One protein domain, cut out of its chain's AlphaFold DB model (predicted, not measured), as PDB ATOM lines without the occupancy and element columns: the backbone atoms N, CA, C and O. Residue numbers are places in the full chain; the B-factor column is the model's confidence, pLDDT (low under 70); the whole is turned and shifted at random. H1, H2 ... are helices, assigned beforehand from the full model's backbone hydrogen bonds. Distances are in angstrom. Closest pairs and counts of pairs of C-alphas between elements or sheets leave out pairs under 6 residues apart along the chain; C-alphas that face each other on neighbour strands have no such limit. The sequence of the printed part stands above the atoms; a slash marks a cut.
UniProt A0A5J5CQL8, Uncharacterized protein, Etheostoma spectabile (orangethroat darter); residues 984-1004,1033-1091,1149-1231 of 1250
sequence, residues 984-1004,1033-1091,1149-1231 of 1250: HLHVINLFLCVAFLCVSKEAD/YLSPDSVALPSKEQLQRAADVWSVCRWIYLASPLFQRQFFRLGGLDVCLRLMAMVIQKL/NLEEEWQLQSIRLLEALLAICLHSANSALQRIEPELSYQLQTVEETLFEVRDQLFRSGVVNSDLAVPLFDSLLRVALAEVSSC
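Overview. This is residues 984 to 1004, 1033 to 1091 and 1149 to 1231 of the 1250 residues of an uncharacterized protein of Etheostoma spectabile (orangethroat darter) (UniProt A0A5J5CQL8). One long helix, H5, runs through the middle of a helical bundle, with H2, H4 and H7 packed along it and H6 packed on H4, meeting H5 near one end of H6. H1 and the short H3 pack on each other away from H5, both also meeting H2, and the loop residues 1178 to 1183 stick out. The printed part has 163 residues with seven named helices, H1 to H7 in chain order, and no named strand; the class is all helix. It is compact, with a radius of gyration of the C-alphas of 15.4 A and spans of 47 by 34 by 27 A.

Along the chain. H1, residues 984 to 997, begins at C-alpha 984 (-41.896, -21.149, 20.119) and is 20.2 A long. H2, residues 1047 to 1063, is 24.3 A long, and H3, residues 1065 to 1073, 12.5 A. H4, residues 1076 to 1091, measures 22.3 A. H5, residues 1149 to 1176, is the longest, 41.1 A from C-alpha 1149 (-68.580, 7.044, 31.175). H6, residues 1191 to 1205, is 21.0 A long. H7, residues 1213 to 1229, is 24.4 A long and ends at C-alpha 1229 (-53.951, -21.200, 44.615).

Arrangement. H5 is the hub and touches four helices. It touches H2 the same way at a shallow tilt of 22 degrees, closest at the C-alphas of Ala 1051 and Leu 1161, 4.5 A apart. It touches H7 the same way at a shallow tilt of 28 degrees, closest at C-alphas 1163 and 1219, 5.7 A. H4, H5 and H6 form an up and down bundle, each running against the one before it. H4 and H5 touch at 34 degrees, only just shallow, closest at C-alphas 1080 and 1165, 5.6 A. H5 and H6 are a helical hairpin, touching through residues 1169 to 1174 and 1191 to 1194 alone, closest at C-alphas 1173 and 1191, 5.4 A. H4 touches H6 with residues 1085 to 1091 alone, closest at C-alphas 1089 and 1205, 6.2 A. H1 touches H2 with residues 994 to 995 alone, closest at C-alphas 995 and 1053, 6.0 A. H1 touches H3 at a steep tilt of 49 degrees, closest at C-alphas 988 and 1067, 6.5 A. H2 and H3 touch only at the corner, closest at C-alphas 1061 and 1068, 5.6 A. H6 and H7 are apart. In H1 to H7 every O i to N i+4 pair is within hydrogen-bond range.

Size, cuts and confidence. The two C-alphas farthest apart, of Asn 1149 and Pro 1182, are 50.6 A apart. Residues 1005 to 1032 and 1092 to 1148 are not printed, and the C-alpha gaps across these cuts are 19.1 A and 15.8 A. The link from H5 to H6 is long, 14 residues. Mean pLDDT of the printed part is 77.7; 35 residues are under 70, among them 1175 to 1189 and 1226 to 1231.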
ATOM      1  N   HIS A 984     -41.240 -21.426  18.830       83.00
ATOM      2  CA  HIS A 984     -41.896 -21.149  20.119       83.00
ATOM      3  C   HIS A 984     -41.322 -19.902  20.806       83.00
ATOM      4  O   HIS A 984     -42.084 -19.071  21.299       83.00
ATOM      5  N   LEU A 985     -39.997 -19.733  20.758       84.31
ATOM      6  CA  LEU A 985     -39.305 -18.539  21.243       84.31
ATOM      7  C   LEU A 985     -39.705 -17.280  20.457       84.31
ATOM      8  O   LEU A 985     -39.967 -16.244  21.064       84.31
ATOM      9  N   HIS A 986     -39.824 -17.369  19.129       83.62
ATOM     10  CA  HIS A 986     -40.309 -16.270  18.292       83.62
ATOM     11  C   HIS A 986     -41.732 -15.826  18.691       83.62
ATOM     12  O   HIS A 986     -41.960 -14.632  18.876       83.62
ATOM     13  N   VAL A 987     -42.669 -16.759  18.928       88.75
ATOM     14  CA  VAL A 987     -44.035 -16.419  19.395       88.75
ATOM     15  C   VAL A 987     -44.021 -15.732  20.767       88.75
ATOM     16  O   VAL A 987     -44.766 -14.774  20.981       88.75
ATOM     17  N   ILE A 988     -43.169 -16.194  21.691       88.94
ATOM     18  CA  ILE A 988     -42.979 -15.562  23.007       88.94
ATOM     19  C   ILE A 988     -42.471 -14.123  22.841       88.94
ATOM     20  O   ILE A 988     -43.056 -13.202  23.408       88.94
ATOM     21  N   ASN A 989     -41.429 -13.919  22.033       87.19
ATOM     22  CA  ASN A 989     -40.822 -12.606  21.822       87.19
ATOM     23  C   ASN A 989     -41.786 -11.626  21.133       87.19
ATOM     24  O   ASN A 989     -41.869 -10.474  21.552       87.19
ATOM     25  N   LEU A 990     -42.560 -12.082  20.142       87.69
ATOM     26  CA  LEU A 990     -43.577 -11.268  19.469       87.69
ATOM     27  C   LEU A 990     -44.667 -10.805  20.450       87.69
ATOM     28  O   LEU A 990     -44.970  -9.614  20.511       87.69
ATOM     29  N   PHE A 991     -45.203 -11.708  21.282       91.25
ATOM     30  CA  PHE A 991     -46.193 -11.343  22.303       91.25
ATOM     31  C   PHE A 991     -45.630 -10.364  23.347       91.25
ATOM     32  O   PHE A 991     -46.312  -9.414  23.734       91.25
ATOM     33  N   LEU A 992     -44.381 -10.564  23.783       89.62
ATOM     34  CA  LEU A 992     -43.699  -9.647  24.702       89.62
ATOM     35  C   LEU A 992     -43.540  -8.251  24.080       89.62
ATOM     36  O   LEU A 992     -43.843  -7.261  24.744       89.62
ATOM     37  N   CYS A 993     -43.177  -8.159  22.796       87.12
ATOM     38  CA  CYS A 993     -43.126  -6.883  22.079       87.12
ATOM     39  C   CYS A 993     -44.500  -6.199  22.023       87.12
ATOM     40  O   CYS A 993     -44.586  -5.009  22.303       87.12
ATOM     41  N   VAL A 994     -45.589  -6.931  21.760       88.06
ATOM     42  CA  VAL A 994     -46.958  -6.370  21.776       88.06
ATOM     43  C   VAL A 994     -47.337  -5.837  23.166       88.06
ATOM     44  O   VAL A 994     -47.882  -4.736  23.276       88.06
ATOM     45  N   ALA A 995     -47.015  -6.568  24.239       89.81
ATOM     46  CA  ALA A 995     -47.263  -6.126  25.614       89.81
ATOM     47  C   ALA A 995     -46.457  -4.871  25.992       89.81
ATOM     48  O   ALA A 995     -46.983  -3.986  26.673       89.81
ATOM     49  N   PHE A 996     -45.212  -4.774  25.521       88.38
ATOM     50  CA  PHE A 996     -44.308  -3.650  25.768       88.38
ATOM     51  C   PHE A 996     -44.597  -2.416  24.900       88.38
ATOM     52  O   PHE A 996     -44.515  -1.295  25.398       88.38
ATOM     53  N   LEU A 997     -45.022  -2.584  23.645       84.81
ATOM     54  CA  LEU A 997     -45.467  -1.473  22.795       84.81
ATOM     55  C   LEU A 997     -46.736  -0.812  23.350       84.81
ATOM     56  O   LEU A 997     -46.835   0.409  23.330       84.81
ATOM     57  N   CYS A 998     -47.646  -1.576  23.971       85.50
ATOM     58  CA  CYS A 998     -48.822  -1.032  24.674       85.50
ATOM     59  C   CYS A 998     -48.493  -0.104  25.870       85.50
ATOM     60  O   CYS A 998     -49.416   0.421  26.496       85.50
ATOM     61  N   VAL A 999     -47.213   0.057  26.231       85.62
ATOM     62  CA  VAL A 999     -46.721   0.864  27.363       85.62
ATOM     63  C   VAL A 999     -45.439   1.653  27.031       85.62
ATOM     64  O   VAL A 999     -44.743   2.116  27.936       85.62
ATOM     65  N   SER A1000     -45.104   1.819  25.747       84.31
ATOM     66  CA  SER A1000     -43.912   2.545  25.281       84.31
ATOM     67  C   SER A1000     -44.262   3.944  24.771       84.31
ATOM     68  O   SER A1000     -45.299   4.134  24.143       84.31
ATOM     69  N   LYS A1001     -43.364   4.920  24.963       68.69
ATOM     70  CA  LYS A1001     -43.462   6.252  24.326       68.69
ATOM     71  C   LYS A1001     -43.400   6.200  22.796       68.69
ATOM     72  O   LYS A1001     -43.913   7.107  22.153       68.69
ATOM     73  N   GLU A1002     -42.785   5.162  22.226       61.69
ATOM     74  CA  GLU A1002     -42.633   5.007  20.770       61.69
ATOM     75  C   GLU A1002     -43.988   4.798  20.058       61.69
ATOM     76  O   GLU A1002     -44.147   5.181  18.903       61.69
ATOM     77  N   ALA A1003     -44.989   4.245  20.759       55.44
ATOM     78  CA  ALA A1003     -46.274   3.857  20.173       55.44
ATOM     79  C   ALA A1003     -47.182   5.033  19.761       55.44
ATOM     80  O   ALA A1003     -48.056   4.849  18.913       55.44
ATOM     81  N   ASP A1004     -46.978   6.225  20.334       47.12
ATOM     82  CA  ASP A1004     -47.699   7.438  19.926       47.12
ATOM     83  C   ASP A1004     -46.912   8.246  18.868       47.12
ATOM     84  O   ASP A1004     -47.522   8.909  18.032       47.12
ATOM     85  N   TYR A1033     -33.542  -4.164  25.260       59.53
ATOM     86  CA  TYR A1033     -33.945  -3.912  26.639       59.53
ATOM     87  C   TYR A1033     -34.890  -2.705  26.687       59.53
ATOM     88  O   TYR A1033     -34.537  -1.619  26.217       59.53
ATOM     89  N   LEU A1034     -36.080  -2.882  27.266       63.44
ATOM     90  CA  LEU A1034     -37.051  -1.802  27.420       63.44
ATOM     91  C   LEU A1034     -36.598  -0.889  28.576       63.44
ATOM     92  O   LEU A1034     -36.761  -1.232  29.745       63.44
ATOM     93  N   SER A1035     -36.011   0.271  28.266       67.69
ATOM     94  CA  SER A1035     -35.554   1.202  29.306       67.69
ATOM     95  C   SER A1035     -36.720   1.661  30.205       67.69
ATOM     96  O   SER A1035     -37.722   2.160  29.688       67.69
ATOM     97  N   PRO A1036     -36.601   1.616  31.547       64.12
ATOM     98  CA  PRO A1036     -37.627   2.141  32.459       64.12
ATOM     99  C   PRO A1036     -37.964   3.635  32.262       64.12
ATOM    100  O   PRO A1036     -39.006   4.112  32.726       64.12
ATOM    101  N   ASP A1037     -37.110   4.381  31.554       65.50
ATOM    102  CA  ASP A1037     -37.350   5.773  31.168       65.50
ATOM    103  C   ASP A1037     -38.097   5.942  29.836       65.50
ATOM    104  O   ASP A1037     -38.619   7.031  29.590       65.50
ATOM    105  N   SER A1038     -38.216   4.911  28.991       72.88
ATOM    106  CA  SER A1038     -39.061   4.943  27.780       72.88
ATOM    107  C   SER A1038     -40.499   4.469  28.025       72.88
ATOM    108  O   SER A1038     -41.350   4.639  27.153       72.88
ATOM    109  N   VAL A1039     -40.801   3.966  29.227       81.94
ATOM    110  CA  VAL A1039     -42.154   3.586  29.659       81.94
ATOM    111  C   VAL A1039     -43.093   4.803  29.715       81.94
ATOM    112  O   VAL A1039     -42.741   5.874  30.224       81.94
ATOM    113  N   ALA A1040     -44.312   4.620  29.213       83.19
ATOM    114  CA  ALA A1040     -45.431   5.555  29.272       83.19
ATOM    115  C   ALA A1040     -46.693   4.866  29.811       83.19
ATOM    116  O   ALA A1040     -46.783   3.641  29.872       83.19
ATOM    117  N   LEU A1041     -47.696   5.669  30.174       79.69
ATOM    118  CA  LEU A1041     -49.060   5.166  30.301       79.69
ATOM    119  C   LEU A1041     -49.806   5.425  28.989       79.69
ATOM    120  O   LEU A1041     -49.777   6.571  28.538       79.69
ATOM    121  N   PRO A1042     -50.480   4.411  28.419       80.75
ATOM    122  CA  PRO A1042     -51.190   4.534  27.151       80.75
ATOM    123  C   PRO A1042     -52.341   5.547  27.208       80.75
ATOM    124  O   PRO A1042     -52.839   5.908  28.284       80.75
ATOM    125  N   SER A1043     -52.784   5.984  26.025       77.81
ATOM    126  CA  SER A1043     -53.902   6.921  25.870       77.81
ATOM    127  C   SER A1043     -55.210   6.385  26.486       77.81
ATOM    128  O   SER A1043     -55.348   5.189  26.766       77.81
ATOM    129  N   LYS A1044     -56.211   7.260  26.694       71.88
ATOM    130  CA  LYS A1044     -57.503   6.845  27.284       71.88
ATOM    131  C   LYS A1044     -58.182   5.719  26.490       71.88
ATOM    132  O   LYS A1044     -58.797   4.854  27.103       71.88
ATOM    133  N   GLU A1045     -58.026   5.718  25.169       67.50
ATOM    134  CA  GLU A1045     -58.572   4.718  24.241       67.50
ATOM    135  C   GLU A1045     -57.719   3.438  24.199       67.50
ATOM    136  O   GLU A1045     -58.243   2.326  24.175       67.50
ATOM    137  N   GLN A1046     -56.390   3.571  24.252       78.44
ATOM    138  CA  GLN A1046     -55.465   2.434  24.232       78.44
ATOM    139  C   GLN A1046     -55.437   1.644  25.556       78.44
ATOM    140  O   GLN A1046     -55.083   0.463  25.551       78.44
ATOM    141  N   LEU A1047     -55.806   2.247  26.697       85.12
ATOM    142  CA  LEU A1047     -55.682   1.597  28.011       85.12
ATOM    143  C   LEU A1047     -56.480   0.286  28.125       85.12
ATOM    144  O   LEU A1047     -56.003  -0.647  28.769       85.12
ATOM    145  N   GLN A1048     -57.648   0.180  27.480       86.19
ATOM    146  CA  GLN A1048     -58.417  -1.072  27.415       86.19
ATOM    147  C   GLN A1048     -57.566  -2.208  26.824       86.19
ATOM    148  O   GLN A1048     -57.440  -3.273  27.429       86.19
ATOM    149  N   ARG A1049     -56.916  -1.954  25.678       87.25
ATOM    150  CA  ARG A1049     -56.007  -2.905  25.020       87.25
ATOM    151  C   ARG A1049     -54.851  -3.282  25.940       87.25
ATOM    152  O   ARG A1049     -54.581  -4.468  26.091       87.25
ATOM    153  N   ALA A1050     -54.209  -2.306  26.580       90.00
ATOM    154  CA  ALA A1050     -53.105  -2.570  27.499       90.00
ATOM    155  C   ALA A1050     -53.541  -3.438  28.694       90.00
ATOM    156  O   ALA A1050     -52.882  -4.430  28.992       90.00
ATOM    157  N   ALA A1051     -54.674  -3.131  29.336       90.38
ATOM    158  CA  ALA A1051     -55.208  -3.925  30.443       90.38
ATOM    159  C   ALA A1051     -55.557  -5.365  30.016       90.38
ATOM    160  O   ALA A1051     -55.246  -6.313  30.740       90.38
ATOM    161  N   ASP A1052     -56.144  -5.548  28.830       91.06
ATOM    162  CA  ASP A1052     -56.444  -6.873  28.274       91.06
ATOM    163  C   ASP A1052     -55.159  -7.669  27.979       91.06
ATOM    164  O   ASP A1052     -55.004  -8.786  28.482       91.06
ATOM    165  N   VAL A1053     -54.206  -7.083  27.244       93.38
ATOM    166  CA  VAL A1053     -52.917  -7.708  26.886       93.38
ATOM    167  C   VAL A1053     -52.124  -8.094  28.136       93.38
ATOM    168  O   VAL A1053     -51.693  -9.241  28.261       93.38
ATOM    169  N   TRP A1054     -51.980  -7.182  29.103       93.56
ATOM    170  CA  TRP A1054     -51.247  -7.453  30.341       93.56
ATOM    171  C   TRP A1054     -51.959  -8.467  31.246       93.56
ATOM    172  O   TRP A1054     -51.285  -9.254  31.911       93.56
ATOM    173  N   SER A1055     -53.296  -8.546  31.227       91.62
ATOM    174  CA  SER A1055     -54.020  -9.600  31.956       91.62
ATOM    175  C   SER A1055     -53.739 -11.009  31.411       91.62
ATOM    176  O   SER A1055     -53.608 -11.954  32.189       91.62
ATOM    177  N   VAL A1056     -53.547 -11.145  30.093       92.94
ATOM    178  CA  VAL A1056     -53.116 -12.406  29.466       92.94
ATOM    179  C   VAL A1056     -51.611 -12.634  29.654       92.94
ATOM    180  O   VAL A1056     -51.201 -13.766  29.893       92.94
ATOM    181  N   CYS A1057     -50.794 -11.575  29.670       93.25
ATOM    182  CA  CYS A1057     -49.373 -11.651  30.027       93.25
ATOM    183  C   CYS A1057     -49.168 -12.233  31.438       93.25
ATOM    184  O   CYS A1057     -48.392 -13.173  31.593       93.25
ATOM    185  N   ARG A1058     -49.940 -11.778  32.443       91.31
ATOM    186  CA  ARG A1058     -49.993 -12.388  33.791       91.31
ATOM    187  C   ARG A1058     -50.283 -13.884  33.706       91.31
ATOM    188  O   ARG A1058     -49.545 -14.680  34.275       91.31
ATOM    189  N   TRP A1059     -51.346 -14.276  33.005       89.69
ATOM    190  CA  TRP A1059     -51.762 -15.679  32.916       89.69
ATOM    191  C   TRP A1059     -50.685 -16.576  32.281       89.69
ATOM    192  O   TRP A1059     -50.367 -17.637  32.815       89.69
ATOM    193  N   ILE A1060     -50.057 -16.119  31.194       90.62
ATOM    194  CA  ILE A1060     -48.970 -16.841  30.520       90.62
ATOM    195  C   ILE A1060     -47.699 -16.883  31.390       90.62
ATOM    196  O   ILE A1060     -47.041 -17.921  31.449       90.62
ATOM    197  N   TYR A1061     -47.374 -15.803  32.110       90.00
ATOM    198  CA  TYR A1061     -46.231 -15.733  33.029       90.00
ATOM    199  C   TYR A1061     -46.360 -16.711  34.206       90.00
ATOM    200  O   TYR A1061     -45.389 -17.385  34.556       90.00
ATOM    201  N   LEU A1062     -47.562 -16.859  34.770       86.94
ATOM    202  CA  LEU A1062     -47.844 -17.862  35.802       86.94
ATOM    203  C   LEU A1062     -47.741 -19.299  35.253       86.94
ATOM    204  O   LEU A1062     -47.294 -20.196  35.964       86.94
ATOM    205  N   ALA A1063     -48.107 -19.520  33.985       86.88
ATOM    206  CA  ALA A1063     -48.209 -20.852  33.382       86.88
ATOM    207  C   ALA A1063     -46.954 -21.365  32.638       86.88
ATOM    208  O   ALA A1063     -46.868 -22.565  32.380       86.88
ATOM    209  N   SER A1064     -45.999 -20.508  32.248       86.56
ATOM    210  CA  SER A1064     -44.878 -20.889  31.365       86.56
ATOM    211  C   SER A1064     -43.498 -20.449  31.891       86.56
ATOM    212  O   SER A1064     -43.189 -19.255  31.887       86.56
ATOM    213  N   PRO A1065     -42.597 -21.383  32.272       84.25
ATOM    214  CA  PRO A1065     -41.264 -21.037  32.774       84.25
ATOM    215  C   PRO A1065     -40.324 -20.503  31.680       84.25
ATOM    216  O   PRO A1065     -39.440 -19.696  31.967       84.25
ATOM    217  N   LEU A1066     -40.530 -20.891  30.416       83.94
ATOM    218  CA  LEU A1066     -39.800 -20.313  29.281       83.94
ATOM    219  C   LEU A1066     -40.198 -18.847  29.061       83.94
ATOM    220  O   LEU A1066     -39.336 -18.006  28.814       83.94
ATOM    221  N   PHE A1067     -41.485 -18.523  29.241       89.12
ATOM    222  CA  PHE A1067     -41.963 -17.142  29.211       89.12
ATOM    223  C   PHE A1067     -41.388 -16.324  30.376       89.12
ATOM    224  O   PHE A1067     -40.911 -15.218  30.145       89.12
ATOM    225  N   GLN A1068     -41.335 -16.878  31.596       87.81
ATOM    226  CA  GLN A1068     -40.665 -16.241  32.744       87.81
ATOM    227  C   GLN A1068     -39.194 -15.906  32.435       87.81
ATOM    228  O   GLN A1068     -38.772 -14.769  32.655       87.81
ATOM    229  N   ARG A1069     -38.425 -16.868  31.886       84.50
ATOM    230  CA  ARG A1069     -37.010 -16.672  31.514       84.50
ATOM    231  C   ARG A1069     -36.843 -15.539  30.481       84.50
ATOM    232  O   ARG A1069     -35.946 -14.718  30.654       84.50
ATOM    233  N   GLN A1070     -37.700 -15.434  29.457       83.81
ATOM    234  CA  GLN A1070     -37.607 -14.350  28.457       83.81
ATOM    235  C   GLN A1070     -38.128 -12.995  28.967       83.81
ATOM    236  O   GLN A1070     -37.471 -11.977  28.766       83.81
ATOM    237  N   PHE A1071     -39.249 -12.967  29.695       86.75
ATOM    238  CA  PHE A1071     -39.788 -11.750  30.317       86.75
ATOM    239  C   PHE A1071     -38.755 -11.077  31.241       86.75
ATOM    240  O   PHE A1071     -38.613  -9.855  31.233       86.75
ATOM    241  N   PHE A1072     -37.982 -11.879  31.986       83.19
ATOM    242  CA  PHE A1072     -36.863 -11.390  32.794       83.19
ATOM    243  C   PHE A1072     -35.710 -10.835  31.939       83.19
ATOM    244  O   PHE A1072     -35.257  -9.721  32.192       83.19
ATOM    245  N   ARG A1073     -35.269 -11.556  30.891       81.44
ATOM    246  CA  ARG A1073     -34.182 -11.117  29.982       81.44
ATOM    247  C   ARG A1073     -34.439  -9.750  29.331       81.44
ATOM    248  O   ARG A1073     -33.480  -9.044  29.037       81.44
ATOM    249  N   LEU A1074     -35.704  -9.376  29.121       79.06
ATOM    250  CA  LEU A1074     -36.104  -8.097  28.518       79.06
ATOM    251  C   LEU A1074     -36.300  -6.942  29.526       79.06
ATOM    252  O   LEU A1074     -36.657  -5.842  29.112       79.06
ATOM    253  N   GLY A1075     -36.085  -7.166  30.831       78.38
ATOM    254  CA  GLY A1075     -36.293  -6.148  31.873       78.38
ATOM    255  C   GLY A1075     -37.744  -5.992  32.346       78.38
ATOM    256  O   GLY A1075     -38.089  -4.994  32.977       78.38
ATOM    257  N   GLY A1076     -38.621  -6.965  32.068       84.75
ATOM    258  CA  GLY A1076     -40.065  -6.833  32.294       84.75
ATOM    259  C   GLY A1076     -40.488  -6.546  33.744       84.75
ATOM    260  O   GLY A1076     -41.543  -5.953  33.961       84.75
ATOM    261  N   LEU A1077     -39.674  -6.909  34.744       84.00
ATOM    262  CA  LEU A1077     -39.949  -6.593  36.154       84.00
ATOM    263  C   LEU A1077     -39.739  -5.104  36.476       84.00
ATOM    264  O   LEU A1077     -40.580  -4.520  37.161       84.00
ATOM    265  N   ASP A1078     -38.696  -4.472  35.928       81.81
ATOM    266  CA  ASP A1078     -38.457  -3.029  36.076       81.81
ATOM    267  C   ASP A1078     -39.615  -2.235  35.451       81.81
ATOM    268  O   ASP A1078     -40.135  -1.279  36.035       81.81
ATOM    269  N   VAL A1079     -40.072  -2.693  34.278       85.19
ATOM    270  CA  VAL A1079     -41.239  -2.159  33.562       85.19
ATOM    271  C   VAL A1079     -42.513  -2.304  34.404       85.19
ATOM    272  O   VAL A1079     -43.265  -1.335  34.523       85.19
ATOM    273  N   CYS A1080     -42.739  -3.453  35.055       87.75
ATOM    274  CA  CYS A1080     -43.877  -3.640  35.962       87.75
ATOM    275  C   CYS A1080     -43.857  -2.675  37.154       87.75
ATOM    276  O   CYS A1080     -44.856  -1.995  37.399       87.75
ATOM    277  N   LEU A1081     -42.737  -2.588  37.879       84.44
ATOM    278  CA  LEU A1081     -42.591  -1.697  39.038       84.44
ATOM    279  C   LEU A1081     -42.819  -0.230  38.637       84.44
ATOM    280  O   LEU A1081     -43.584   0.494  39.284       84.44
ATOM    281  N   ARG A1082     -42.235   0.189  37.506       86.06
ATOM    282  CA  ARG A1082     -42.414   1.528  36.930       86.06
ATOM    283  C   ARG A1082     -43.871   1.813  36.563       86.06
ATOM    284  O   ARG A1082     -44.385   2.875  36.921       86.06
ATOM    285  N   LEU A1083     -44.544   0.878  35.892       86.81
ATOM    286  CA  LEU A1083     -45.947   1.021  35.502       86.81
ATOM    287  C   LEU A1083     -46.880   1.107  36.705       86.81
ATOM    288  O   LEU A1083     -47.729   1.996  36.729       86.81
ATOM    289  N   MET A1084     -46.716   0.248  37.717       87.88
ATOM    290  CA  MET A1084     -47.548   0.293  38.925       87.88
ATOM    291  C   MET A1084     -47.477   1.668  39.594       87.88
ATOM    292  O   MET A1084     -48.518   2.264  39.880       87.88
ATOM    293  N   ALA A1085     -46.269   2.221  39.747       85.62
ATOM    294  CA  ALA A1085     -46.087   3.555  40.304       85.62
ATOM    295  C   ALA A1085     -46.775   4.645  39.464       85.62
ATOM    296  O   ALA A1085     -47.441   5.528  40.012       85.62
ATOM    297  N   MET A1086     -46.684   4.575  38.132       87.00
ATOM    298  CA  MET A1086     -47.352   5.529  37.241       87.00
ATOM    299  C   MET A1086     -48.887   5.407  37.299       87.00
ATOM    300  O   MET A1086     -49.571   6.432  37.369       87.00
ATOM    301  N   VAL A1087     -49.442   4.187  37.319       86.25
ATOM    302  CA  VAL A1087     -50.893   3.941  37.439       86.25
ATOM    303  C   VAL A1087     -51.426   4.501  38.761       86.25
ATOM    304  O   VAL A1087     -52.384   5.277  38.761       86.25
ATOM    305  N   ILE A1088     -50.775   4.180  39.884       85.06
ATOM    306  CA  ILE A1088     -51.178   4.653  41.218       85.06
ATOM    307  C   ILE A1088     -51.116   6.190  41.300       85.06
ATOM    308  O   ILE A1088     -52.020   6.818  41.861       85.06
ATOM    309  N   GLN A1089     -50.107   6.817  40.686       82.69
ATOM    310  CA  GLN A1089     -50.004   8.277  40.599       82.69
ATOM    311  C   GLN A1089     -51.127   8.901  39.756       82.69
ATOM    312  O   GLN A1089     -51.738   9.877  40.196       82.69
ATOM    313  N   LYS A1090     -51.458   8.341  38.584       80.06
ATOM    314  CA  LYS A1090     -52.546   8.858  37.731       80.06
ATOM    315  C   LYS A1090     -53.929   8.720  38.372       80.06
ATOM    316  O   LYS A1090     -54.754   9.619  38.209       80.06
ATOM    317  N   LEU A1091     -54.173   7.661  39.145       79.38
ATOM    318  CA  LEU A1091     -55.420   7.495  39.901       79.38
ATOM    319  C   LEU A1091     -55.588   8.547  41.025       79.38
ATOM    320  O   LEU A1091     -56.716   8.866  41.395       79.38
ATOM    321  N   ASN A1149     -68.661   8.495  31.371       57.88
ATOM    322  CA  ASN A1149     -68.580   7.044  31.175       57.88
ATOM    323  C   ASN A1149     -67.155   6.622  30.791       57.88
ATOM    324  O   ASN A1149     -66.569   5.792  31.477       57.88
ATOM    325  N   LEU A1150     -66.562   7.277  29.784       61.16
ATOM    326  CA  LEU A1150     -65.193   7.004  29.329       61.16
ATOM    327  C   LEU A1150     -64.150   7.181  30.448       61.16
ATOM    328  O   LEU A1150     -63.120   6.512  30.466       61.16
ATOM    329  N   GLU A1151     -64.386   8.095  31.393       65.44
ATOM    330  CA  GLU A1151     -63.453   8.341  32.492       65.44
ATOM    331  C   GLU A1151     -63.641   7.393  33.685       65.44
ATOM    332  O   GLU A1151     -62.647   7.015  34.301       65.44
ATOM    333  N   GLU A1152     -64.868   6.962  33.985       69.56
ATOM    334  CA  GLU A1152     -65.130   5.874  34.938       69.56
ATOM    335  C   GLU A1152     -64.567   4.538  34.415       69.56
ATOM    336  O   GLU A1152     -63.896   3.808  35.145       69.56
ATOM    337  N   GLU A1153     -64.762   4.254  33.126       76.00
ATOM    338  CA  GLU A1153     -64.242   3.069  32.440       76.00
ATOM    339  C   GLU A1153     -62.708   3.050  32.419       76.00
ATOM    340  O   GLU A1153     -62.097   2.068  32.839       76.00
ATOM    341  N   TRP A1154     -62.063   4.167  32.062       82.94
ATOM    342  CA  TRP A1154     -60.605   4.320  32.134       82.94
ATOM    343  C   TRP A1154     -60.045   4.080  33.553       82.94
ATOM    344  O   TRP A1154     -58.977   3.476  33.707       82.94
ATOM    345  N   GLN A1155     -60.766   4.487  34.608       84.81
ATOM    346  CA  GLN A1155     -60.370   4.201  35.994       84.81
ATOM    347  C   GLN A1155     -60.469   2.697  36.322       84.81
ATOM    348  O   GLN A1155     -59.578   2.158  36.979       84.81
ATOM    349  N   LEU A1156     -61.488   1.996  35.817       85.44
ATOM    350  CA  LEU A1156     -61.638   0.543  35.976       85.44
ATOM    351  C   LEU A1156     -60.563  -0.243  35.202       85.44
ATOM    352  O   LEU A1156     -59.978  -1.179  35.754       85.44
ATOM    353  N   GLN A1157     -60.224   0.166  33.972       86.94
ATOM    354  CA  GLN A1157     -59.132  -0.463  33.213       86.94
ATOM    355  C   GLN A1157     -57.757  -0.218  33.850       86.94
ATOM    356  O   GLN A1157     -56.920  -1.119  33.873       86.94
ATOM    357  N   SER A1158     -57.545   0.954  34.460       87.38
ATOM    358  CA  SER A1158     -56.333   1.244  35.245       87.38
ATOM    359  C   SER A1158     -56.163   0.260  36.411       87.38
ATOM    360  O   SER A1158     -55.057  -0.209  36.674       87.38
ATOM    361  N   ILE A1159     -57.258  -0.100  37.089       89.38
ATOM    362  CA  ILE A1159     -57.246  -1.062  38.202       89.38
ATOM    363  C   ILE A1159     -57.017  -2.496  37.694       89.38
ATOM    364  O   ILE A1159     -56.231  -3.224  38.300       89.38
ATOM    365  N   ARG A1160     -57.595  -2.889  36.546       89.44
ATOM    366  CA  ARG A1160     -57.288  -4.179  35.889       89.44
ATOM    367  C   ARG A1160     -55.814  -4.302  35.489       89.44
ATOM    368  O   ARG A1160     -55.228  -5.367  35.672       89.44
ATOM    369  N   LEU A1161     -55.206  -3.228  34.982       90.56
ATOM    370  CA  LEU A1161     -53.774  -3.197  34.674       90.56
ATOM    371  C   LEU A1161     -52.930  -3.328  35.954       90.56
ATOM    372  O   LEU A1161     -52.023  -4.154  35.998       90.56
ATOM    373  N   LEU A1162     -53.264  -2.593  37.022       90.25
ATOM    374  CA  LEU A1162     -52.590  -2.714  38.323       90.25
ATOM    375  C   LEU A1162     -52.676  -4.141  38.899       90.25
ATOM    376  O   LEU A1162     -51.682  -4.653  39.410       90.25
ATOM    377  N   GLU A1163     -53.828  -4.805  38.773       91.38
ATOM    378  CA  GLU A1163     -54.018  -6.208  39.171       91.38
ATOM    379  C   GLU A1163     -53.101  -7.169  38.395       91.38
ATOM    380  O   GLU A1163     -52.547  -8.107  38.971       91.38
ATOM    381  N   ALA A1164     -52.934  -6.937  37.089       90.56
ATOM    382  CA  ALA A1164     -52.072  -7.749  36.239       90.56
ATOM    383  C   ALA A1164     -50.592  -7.623  36.633       90.56
ATOM    384  O   ALA A1164     -49.915  -8.635  36.819       90.56
ATOM    385  N   LEU A1165     -50.117  -6.386  36.805       91.25
ATOM    386  CA  LEU A1165     -48.726  -6.071  37.138       91.25
ATOM    387  C   LEU A1165     -48.345  -6.565  38.541       91.25
ATOM    388  O   LEU A1165     -47.301  -7.195  38.709       91.25
ATOM    389  N   LEU A1166     -49.213  -6.344  39.537       89.31
ATOM    390  CA  LEU A1166     -48.954  -6.743  40.922       89.31
ATOM    391  C   LEU A1166     -48.789  -8.262  41.057       89.31
ATOM    392  O   LEU A1166     -47.867  -8.714  41.727       89.31
ATOM    393  N   ALA A1167     -49.633  -9.049  40.385       89.12
ATOM    394  CA  ALA A1167     -49.528 -10.508  40.405       89.12
ATOM    395  C   ALA A1167     -48.245 -11.031  39.730       89.12
ATOM    396  O   ALA A1167     -47.684 -12.022  40.183       89.12
ATOM    397  N   ILE A1168     -47.749 -10.369  38.676       88.69
ATOM    398  CA  ILE A1168     -46.455 -10.718  38.061       88.69
ATOM    399  C   ILE A1168     -45.315 -10.463  39.060       88.69
ATOM    400  O   ILE A1168     -44.464 -11.330  39.260       88.69
ATOM    401  N   CYS A1169     -45.313  -9.303  39.724       87.19
ATOM    402  CA  CYS A1169     -44.283  -8.954  40.703       87.19
ATOM    403  C   CYS A1169     -44.292  -9.873  41.937       87.19
ATOM    404  O   CYS A1169     -43.224 -10.336  42.338       87.19
ATOM    405  N   LEU A1170     -45.459 -10.181  42.514       85.44
ATOM    406  CA  LEU A1170     -45.557 -11.055  43.693       85.44
ATOM    407  C   LEU A1170     -45.092 -12.482  43.379       85.44
ATOM    408  O   LEU A1170     -44.187 -12.969  44.058       85.44
ATOM    409  N   HIS A1171     -45.577 -13.093  42.293       84.50
ATOM    410  CA  HIS A1171     -45.113 -14.411  41.845       84.50
ATOM    411  C   HIS A1171     -43.604 -14.433  41.559       84.50
ATOM    412  O   HIS A1171     -42.930 -15.421  41.855       84.50
ATOM    413  N   SER A1172     -43.035 -13.344  41.025       82.00
ATOM    414  CA  SER A1172     -41.586 -13.245  40.794       82.00
ATOM    415  C   SER A1172     -40.779 -13.255  42.101       82.00
ATOM    416  O   SER A1172     -39.818 -14.014  42.218       82.00
ATOM    417  N   ALA A1173     -41.211 -12.502  43.117       77.75
ATOM    418  CA  ALA A1173     -40.555 -12.451  44.423       77.75
ATOM    419  C   ALA A1173     -40.768 -13.743  45.241       77.75
ATOM    420  O   ALA A1173     -39.882 -14.170  45.978       77.75
ATOM    421  N   ASN A1174     -41.921 -14.394  45.074       72.00
ATOM    422  CA  ASN A1174     -42.272 -15.666  45.708       72.00
ATOM    423  C   ASN A1174     -41.464 -16.837  45.102       72.00
ATOM    424  O   ASN A1174     -40.847 -17.619  45.822       72.00
ATOM    425  N   SER A1175     -41.366 -16.916  43.769       64.25
ATOM    426  CA  SER A1175     -40.593 -17.964  43.076       64.25
ATOM    427  C   SER A1175     -39.071 -17.791  43.185       64.25
ATOM    428  O   SER A1175     -38.355 -18.794  43.248       64.25
ATOM    429  N   ALA A1176     -38.568 -16.556  43.312       56.44
ATOM    430  CA  ALA A1176     -37.169 -16.288  43.662       56.44
ATOM    431  C   ALA A1176     -36.788 -16.835  45.053       56.44
ATOM    432  O   ALA A1176     -35.638 -17.203  45.274       56.44
ATOM    433  N   LEU A1177     -37.755 -16.964  45.970       50.62
ATOM    434  CA  LEU A1177     -37.557 -17.581  47.284       50.62
ATOM    435  C   LEU A1177     -37.468 -19.121  47.227       50.62
ATOM    436  O   LEU A1177     -37.038 -19.746  48.195       50.62
ATOM    437  N   GLN A1178     -37.882 -19.738  46.112       46.72
ATOM    438  CA  GLN A1178     -37.991 -21.195  45.955       46.72
ATOM    439  C   GLN A1178     -36.892 -21.816  45.073       46.72
ATOM    440  O   GLN A1178     -36.597 -23.002  45.229       46.72
ATOM    441  N   ARG A1179     -36.261 -21.058  44.160       46.22
ATOM    442  CA  ARG A1179     -35.141 -21.550  43.329       46.22
ATOM    443  C   ARG A1179     -33.789 -21.069  43.854       46.22
ATOM    444  O   ARG A1179     -33.398 -19.928  43.627       46.22
ATOM    445  N   ILE A1180     -33.030 -21.973  44.472       39.28
ATOM    446  CA  ILE A1180     -31.621 -21.738  44.819       39.28
ATOM    447  C   ILE A1180     -30.746 -22.042  43.587       39.28
ATOM    448  O   ILE A1180     -30.114 -23.093  43.507       39.28
ATOM    449  N   GLU A1181     -30.714 -21.120  42.621       33.75
ATOM    450  CA  GLU A1181     -29.758 -21.117  41.498       33.75
ATOM    451  C   GLU A1181     -28.826 -19.887  41.607       33.75
ATOM    452  O   GLU A1181     -29.315 -18.771  41.783       33.75
ATOM    453  N   PRO A1182     -27.487 -20.041  41.536       38.03
ATOM    454  CA  PRO A1182     -26.553 -19.022  42.036       38.03
ATOM    455  C   PRO A1182     -26.165 -17.902  41.046       38.03
ATOM    456  O   PRO A1182     -25.331 -17.069  41.392       38.03
ATOM    457  N   GLU A1183     -26.711 -17.870  39.825       35.47
ATOM    458  CA  GLU A1183     -26.212 -17.015  38.724       35.47
ATOM    459  C   GLU A1183     -27.043 -15.727  38.459       35.47
ATOM    460  O   GLU A1183     -26.762 -15.003  37.508       35.47
ATOM    461  N   LEU A1184     -28.039 -15.386  39.298       41.09
ATOM    462  CA  LEU A1184     -28.925 -14.214  39.114       41.09
ATOM    463  C   LEU A1184     -28.758 -13.129  40.200       41.09
ATOM    464  O   LEU A1184     -29.635 -12.893  41.027       41.09
ATOM    465  N   SER A1185     -27.623 -12.429  40.181       30.67
ATOM    466  CA  SER A1185     -27.239 -11.413  41.176       30.67
ATOM    467  C   SER A1185     -27.725  -9.980  40.873       30.67
ATOM    468  O   SER A1185     -26.933  -9.040  40.818       30.67
ATOM    469  N   TYR A1186     -29.044  -9.789  40.756       41.50
ATOM    470  CA  TYR A1186     -29.692  -8.468  40.857       41.50
ATOM    471  C   TYR A1186     -30.632  -8.420  42.072       41.50
ATOM    472  O   TYR A1186     -31.205  -9.436  42.461       41.50
ATOM    473  N   GLN A1187     -30.778  -7.245  42.697       45.31
ATOM    474  CA  GLN A1187     -31.573  -7.072  43.921       45.31
ATOM    475  C   GLN A1187     -33.082  -7.109  43.629       45.31
ATOM    476  O   GLN A1187     -33.721  -6.072  43.472       45.31
ATOM    477  N   LEU A1188     -33.653  -8.313  43.574       55.22
ATOM    478  CA  LEU A1188     -35.101  -8.515  43.582       55.22
ATOM    479  C   LEU A1188     -35.683  -8.082  44.939       55.22
ATOM    480  O   LEU A1188     -35.208  -8.533  45.982       55.22
ATOM    481  N   GLN A1189     -36.714  -7.229  44.920       61.94
ATOM    482  CA  GLN A1189     -37.495  -6.893  46.115       61.94
ATOM    483  C   GLN A1189     -38.162  -8.154  46.679       61.94
ATOM    484  O   GLN A1189     -38.704  -8.977  45.935       61.94
ATOM    485  N   THR A1190     -38.167  -8.293  48.002       70.38
ATOM    486  CA  THR A1190     -38.941  -9.335  48.685       70.38
ATOM    487  C   THR A1190     -40.446  -9.058  48.590       70.38
ATOM    488  O   THR A1190     -40.881  -7.917  48.437       70.38
ATOM    489  N   VAL A1191     -41.267 -10.104  48.744       74.12
ATOM    490  CA  VAL A1191     -42.740  -9.997  48.756       74.12
ATOM    491  C   VAL A1191     -43.224  -8.937  49.761       74.12
ATOM    492  O   VAL A1191     -44.153  -8.184  49.470       74.12
ATOM    493  N   GLU A1192     -42.572  -8.840  50.924       74.00
ATOM    494  CA  GLU A1192     -42.904  -7.866  51.968       74.00
ATOM    495  C   GLU A1192     -42.565  -6.424  51.561       74.00
ATOM    496  O   GLU A1192     -43.371  -5.524  51.796       74.00
ATOM    497  N   GLU A1193     -41.421  -6.197  50.905       77.12
ATOM    498  CA  GLU A1193     -41.016  -4.877  50.399       77.12
ATOM    499  C   GLU A1193     -41.949  -4.392  49.283       77.12
ATOM    500  O   GLU A1193     -42.454  -3.271  49.360       77.12
ATOM    501  N   THR A1194     -42.264  -5.247  48.304       78.62
ATOM    502  CA  THR A1194     -43.170  -4.907  47.195       78.62
ATOM    503  C   THR A1194     -44.579  -4.585  47.703       78.62
ATOM    504  O   THR A1194     -45.195  -3.604  47.277       78.62
ATOM    505  N   LEU A1195     -45.099  -5.362  48.665       80.81
ATOM    506  CA  LEU A1195     -46.392  -5.081  49.303       80.81
ATOM    507  C   LEU A1195     -46.357  -3.811  50.165       80.81
ATOM    508  O   LEU A1195     -47.346  -3.074  50.194       80.81
ATOM    509  N   PHE A1196     -45.251  -3.535  50.859       80.94
ATOM    510  CA  PHE A1196     -45.088  -2.315  51.651       80.94
ATOM    511  C   PHE A1196     -45.052  -1.068  50.761       80.94
ATOM    512  O   PHE A1196     -45.766  -0.104  51.043       80.94
ATOM    513  N   GLU A1197     -44.291  -1.100  49.665       81.25
ATOM    514  CA  GLU A1197     -44.216  -0.005  48.698       81.25
ATOM    515  C   GLU A1197     -45.577   0.252  48.038       81.25
ATOM    516  O   GLU A1197     -46.075   1.378  48.080       81.25
ATOM    517  N   VAL A1198     -46.243  -0.781  47.511       82.81
ATOM    518  CA  VAL A1198     -47.575  -0.633  46.896       82.81
ATOM    519  C   VAL A1198     -48.602  -0.111  47.909       82.81
ATOM    520  O   VAL A1198     -49.403   0.765  47.574       82.81
ATOM    521  N   ARG A1199     -48.556  -0.561  49.170       83.31
ATOM    522  CA  ARG A1199     -49.423  -0.058  50.250       83.31
ATOM    523  C   ARG A1199     -49.171   1.419  50.563       83.31
ATOM    524  O   ARG A1199     -50.133   2.172  50.716       83.31
ATOM    525  N   ASP A1200     -47.914   1.834  50.681       82.69
ATOM    526  CA  ASP A1200     -47.539   3.224  50.953       82.69
ATOM    527  C   ASP A1200     -47.917   4.145  49.781       82.69
ATOM    528  O   ASP A1200     -48.545   5.186  49.994       82.69
ATOM    529  N   GLN A1201     -47.663   3.726  48.537       82.62
ATOM    530  CA  GLN A1201     -48.081   4.465  47.345       82.62
ATOM    531  C   GLN A1201     -49.616   4.574  47.237       82.62
ATOM    532  O   GLN A1201     -50.131   5.663  46.973       82.62
ATOM    533  N   LEU A1202     -50.375   3.498  47.500       83.50
ATOM    534  CA  LEU A1202     -51.849   3.522  47.515       83.50
ATOM    535  C   LEU A1202     -52.432   4.371  48.659       83.50
ATOM    536  O   LEU A1202     -53.482   4.997  48.493       83.50
ATOM    537  N   PHE A1203     -51.758   4.435  49.809       80.12
ATOM    538  CA  PHE A1203     -52.153   5.320  50.904       80.12
ATOM    539  C   PHE A1203     -51.895   6.793  50.549       80.12
ATOM    540  O   PHE A1203     -52.777   7.636  50.720       80.12
ATOM    541  N   ARG A1204     -50.717   7.102  49.985       79.69
ATOM    542  CA  ARG A1204     -50.332   8.457  49.545       79.69
ATOM    543  C   ARG A1204     -51.148   8.966  48.359       79.69
ATOM    544  O   ARG A1204     -51.382  10.170  48.274       79.69
ATOM    545  N   SER A1205     -51.597   8.085  47.463       78.31
ATOM    546  CA  SER A1205     -52.426   8.468  46.312       78.31
ATOM    547  C   SER A1205     -53.836   8.916  46.719       78.31
ATOM    548  O   SER A1205     -54.483   9.668  45.991       78.31
ATOM    549  N   GLY A1206     -54.328   8.464  47.877       75.44
ATOM    550  CA  GLY A1206     -55.673   8.753  48.373       75.44
ATOM    551  C   GLY A1206     -56.792   7.936  47.714       75.44
ATOM    552  O   GLY A1206     -57.945   8.090  48.110       75.44
ATOM    553  N   VAL A1207     -56.478   7.040  46.768       81.38
ATOM    554  CA  VAL A1207     -57.462   6.240  46.004       81.38
ATOM    555  C   VAL A1207     -58.318   5.355  46.919       81.38
ATOM    556  O   VAL A1207     -59.516   5.204  46.687       81.38
ATOM    557  N   VAL A1208     -57.738   4.864  48.017       78.75
ATOM    558  CA  VAL A1208     -58.417   4.084  49.071       78.75
ATOM    559  C   VAL A1208     -59.554   4.866  49.762       78.75
ATOM    560  O   VAL A1208     -60.446   4.265  50.347       78.75
ATOM    561  N   ASN A1209     -59.563   6.201  49.664       77.00
ATOM    562  CA  ASN A1209     -60.601   7.086  50.208       77.00
ATOM    563  C   ASN A1209     -61.514   7.678  49.110       77.00
ATOM    564  O   ASN A1209     -62.097   8.745  49.301       77.00
ATOM    565  N   SER A1210     -61.594   7.026  47.946       82.19
ATOM    566  CA  SER A1210     -62.402   7.448  46.792       82.19
ATOM    567  C   SER A1210     -63.416   6.376  46.387       82.19
ATOM    568  O   SER A1210     -63.337   5.237  46.845       82.19
ATOM    569  N   ASP A1211     -64.323   6.707  45.467       79.00
ATOM    570  CA  ASP A1211     -65.336   5.778  44.942       79.00
ATOM    571  C   ASP A1211     -64.729   4.529  44.256       79.00
ATOM    572  O   ASP A1211     -65.402   3.516  44.083       79.00
ATOM    573  N   LEU A1212     -63.431   4.565  43.916       83.00
ATOM    574  CA  LEU A1212     -62.672   3.435  43.368       83.00
ATOM    575  C   LEU A1212     -62.196   2.414  44.414       83.00
ATOM    576  O   LEU A1212     -61.616   1.394  44.039       83.00
ATOM    577  N   ALA A1213     -62.405   2.666  45.710       83.00
ATOM    578  CA  ALA A1213     -61.891   1.806  46.774       83.00
ATOM    579  C   ALA A1213     -62.399   0.357  46.665       83.00
ATOM    580  O   ALA A1213     -61.613  -0.568  46.844       83.00
ATOM    581  N   VAL A1214     -63.678   0.148  46.325       84.56
ATOM    582  CA  VAL A1214     -64.259  -1.203  46.200       84.56
ATOM    583  C   VAL A1214     -63.645  -1.979  45.019       84.56
ATOM    584  O   VAL A1214     -63.027  -3.007  45.291       84.56
ATOM    585  N   PRO A1215     -63.654  -1.484  43.758       85.44
ATOM    586  CA  PRO A1215     -62.947  -2.145  42.656       85.44
ATOM    587  C   PRO A1215     -61.460  -2.421  42.927       85.44
ATOM    588  O   PRO A1215     -60.948  -3.471  42.538       85.44
ATOM    589  N   LEU A1216     -60.764  -1.506  43.616       86.81
ATOM    590  CA  LEU A1216     -59.367  -1.695  44.012       86.81
ATOM    591  C   LEU A1216     -59.212  -2.868  44.994       86.81
ATOM    592  O   LEU A1216     -58.362  -3.731  44.773       86.81
ATOM    593  N   PHE A1217     -60.026  -2.930  46.053       86.75
ATOM    594  CA  PHE A1217     -59.986  -4.039  47.009       86.75
ATOM    595  C   PHE A1217     -60.402  -5.375  46.373       86.75
ATOM    596  O   PHE A1217     -59.763  -6.387  46.652       86.75
ATOM    597  N   ASP A1218     -61.376  -5.383  45.459       87.56
ATOM    598  CA  ASP A1218     -61.787  -6.585  44.720       87.56
ATOM    599  C   ASP A1218     -60.690  -7.104  43.770       87.56
ATOM    600  O   ASP A1218     -60.567  -8.312  43.560       87.56
ATOM    601  N   SER A1219     -59.875  -6.219  43.183       87.00
ATOM    602  CA  SER A1219     -58.671  -6.615  42.435       87.00
ATOM    603  C   SER A1219     -57.560  -7.120  43.360       87.00
ATOM    604  O   SER A1219     -57.008  -8.185  43.099       87.00
ATOM    605  N   LEU A1220     -57.267  -6.435  44.472       87.75
ATOM    606  CA  LEU A1220     -56.260  -6.890  45.446       87.75
ATOM    607  C   LEU A1220     -56.609  -8.270  46.035       87.75
ATOM    608  O   LEU A1220     -55.736  -9.130  46.149       87.75
ATOM    609  N   LEU A1221     -57.890  -8.523  46.324       85.25
ATOM    610  CA  LEU A1221     -58.385  -9.829  46.763       85.25
ATOM    611  C   LEU A1221     -58.192 -10.909  45.684       85.25
ATOM    612  O   LEU A1221     -57.774 -12.019  46.001       85.25
ATOM    613  N   ARG A1222     -58.427 -10.589  44.403       84.44
ATOM    614  CA  ARG A1222     -58.182 -11.510  43.274       84.44
ATOM    615  C   ARG A1222     -56.701 -11.777  42.996       84.44
ATOM    616  O   ARG A1222     -56.385 -12.824  42.432       84.44
ATOM    617  N   VAL A1223     -55.790 -10.890  43.397       85.00
ATOM    618  CA  VAL A1223     -54.347 -11.188  43.411       85.00
ATOM    619  C   VAL A1223     -54.017 -12.140  44.562       85.00
ATOM    620  O   VAL A1223     -53.439 -13.196  44.321       85.00
ATOM    621  N   ALA A1224     -54.457 -11.830  45.785       80.19
ATOM    622  CA  ALA A1224     -54.186 -12.658  46.964       80.19
ATOM    623  C   ALA A1224     -54.729 -14.095  46.832       80.19
ATOM    624  O   ALA A1224     -54.030 -15.054  47.150       80.19
ATOM    625  N   LEU A1225     -55.948 -14.264  46.308       76.88
ATOM    626  CA  LEU A1225     -56.538 -15.587  46.066       76.88
ATOM    627  C   LEU A1225     -55.812 -16.375  44.962       76.88
ATOM    628  O   LEU A1225     -55.798 -17.604  45.016       76.88
ATOM    629  N   ALA A1226     -55.194 -15.697  43.988       69.38
ATOM    630  CA  ALA A1226     -54.400 -16.358  42.957       69.38
ATOM    631  C   ALA A1226     -53.091 -16.919  43.538       69.38
ATOM    632  O   ALA A1226     -52.839 -18.109  43.366       69.38
ATOM    633  N   GLU A1227     -52.331 -16.114  44.292       62.38
ATOM    634  CA  GLU A1227     -51.089 -16.545  44.967       62.38
ATOM    635  C   GLU A1227     -51.321 -17.756  45.892       62.38
ATOM    636  O   GLU A1227     -50.544 -18.711  45.883       62.38
ATOM    637  N   VAL A1228     -52.433 -17.760  46.642       54.09
ATOM    638  CA  VAL A1228     -52.824 -18.889  47.508       54.09
ATOM    639  C   VAL A1228     -53.113 -20.162  46.699       54.09
ATOM    640  O   VAL A1228     -52.803 -21.254  47.164       54.09
ATOM    641  N   SER A1229     -53.660 -20.045  45.484       44.53
ATOM    642  CA  SER A1229     -53.951 -21.200  44.615       44.53
ATOM    643  C   SER A1229     -52.728 -21.779  43.888       44.53
ATOM    644  O   SER A1229     -52.798 -22.898  43.387       44.53
ATOM    645  N   SER A1230     -51.620 -21.035  43.824       35.28
ATOM    646  CA  SER A1230     -50.361 -21.455  43.186       35.28
ATOM    647  C   SER A1230     -49.353 -22.105  44.140       35.28
ATOM    648  O   SER A1230     -48.289 -22.532  43.694       35.28
ATOM    649  N   CYS A1231     -49.662 -22.199  45.435       25.09
ATOM    650  CA  CYS A1231     -48.834 -22.934  46.385       25.09
ATOM    651  C   CYS A1231     -49.022 -24.452  46.176       25.09
ATOM    652  O   CYS A1231     -50.160 -24.918  46.249       25.09
TER     653      CYS A1231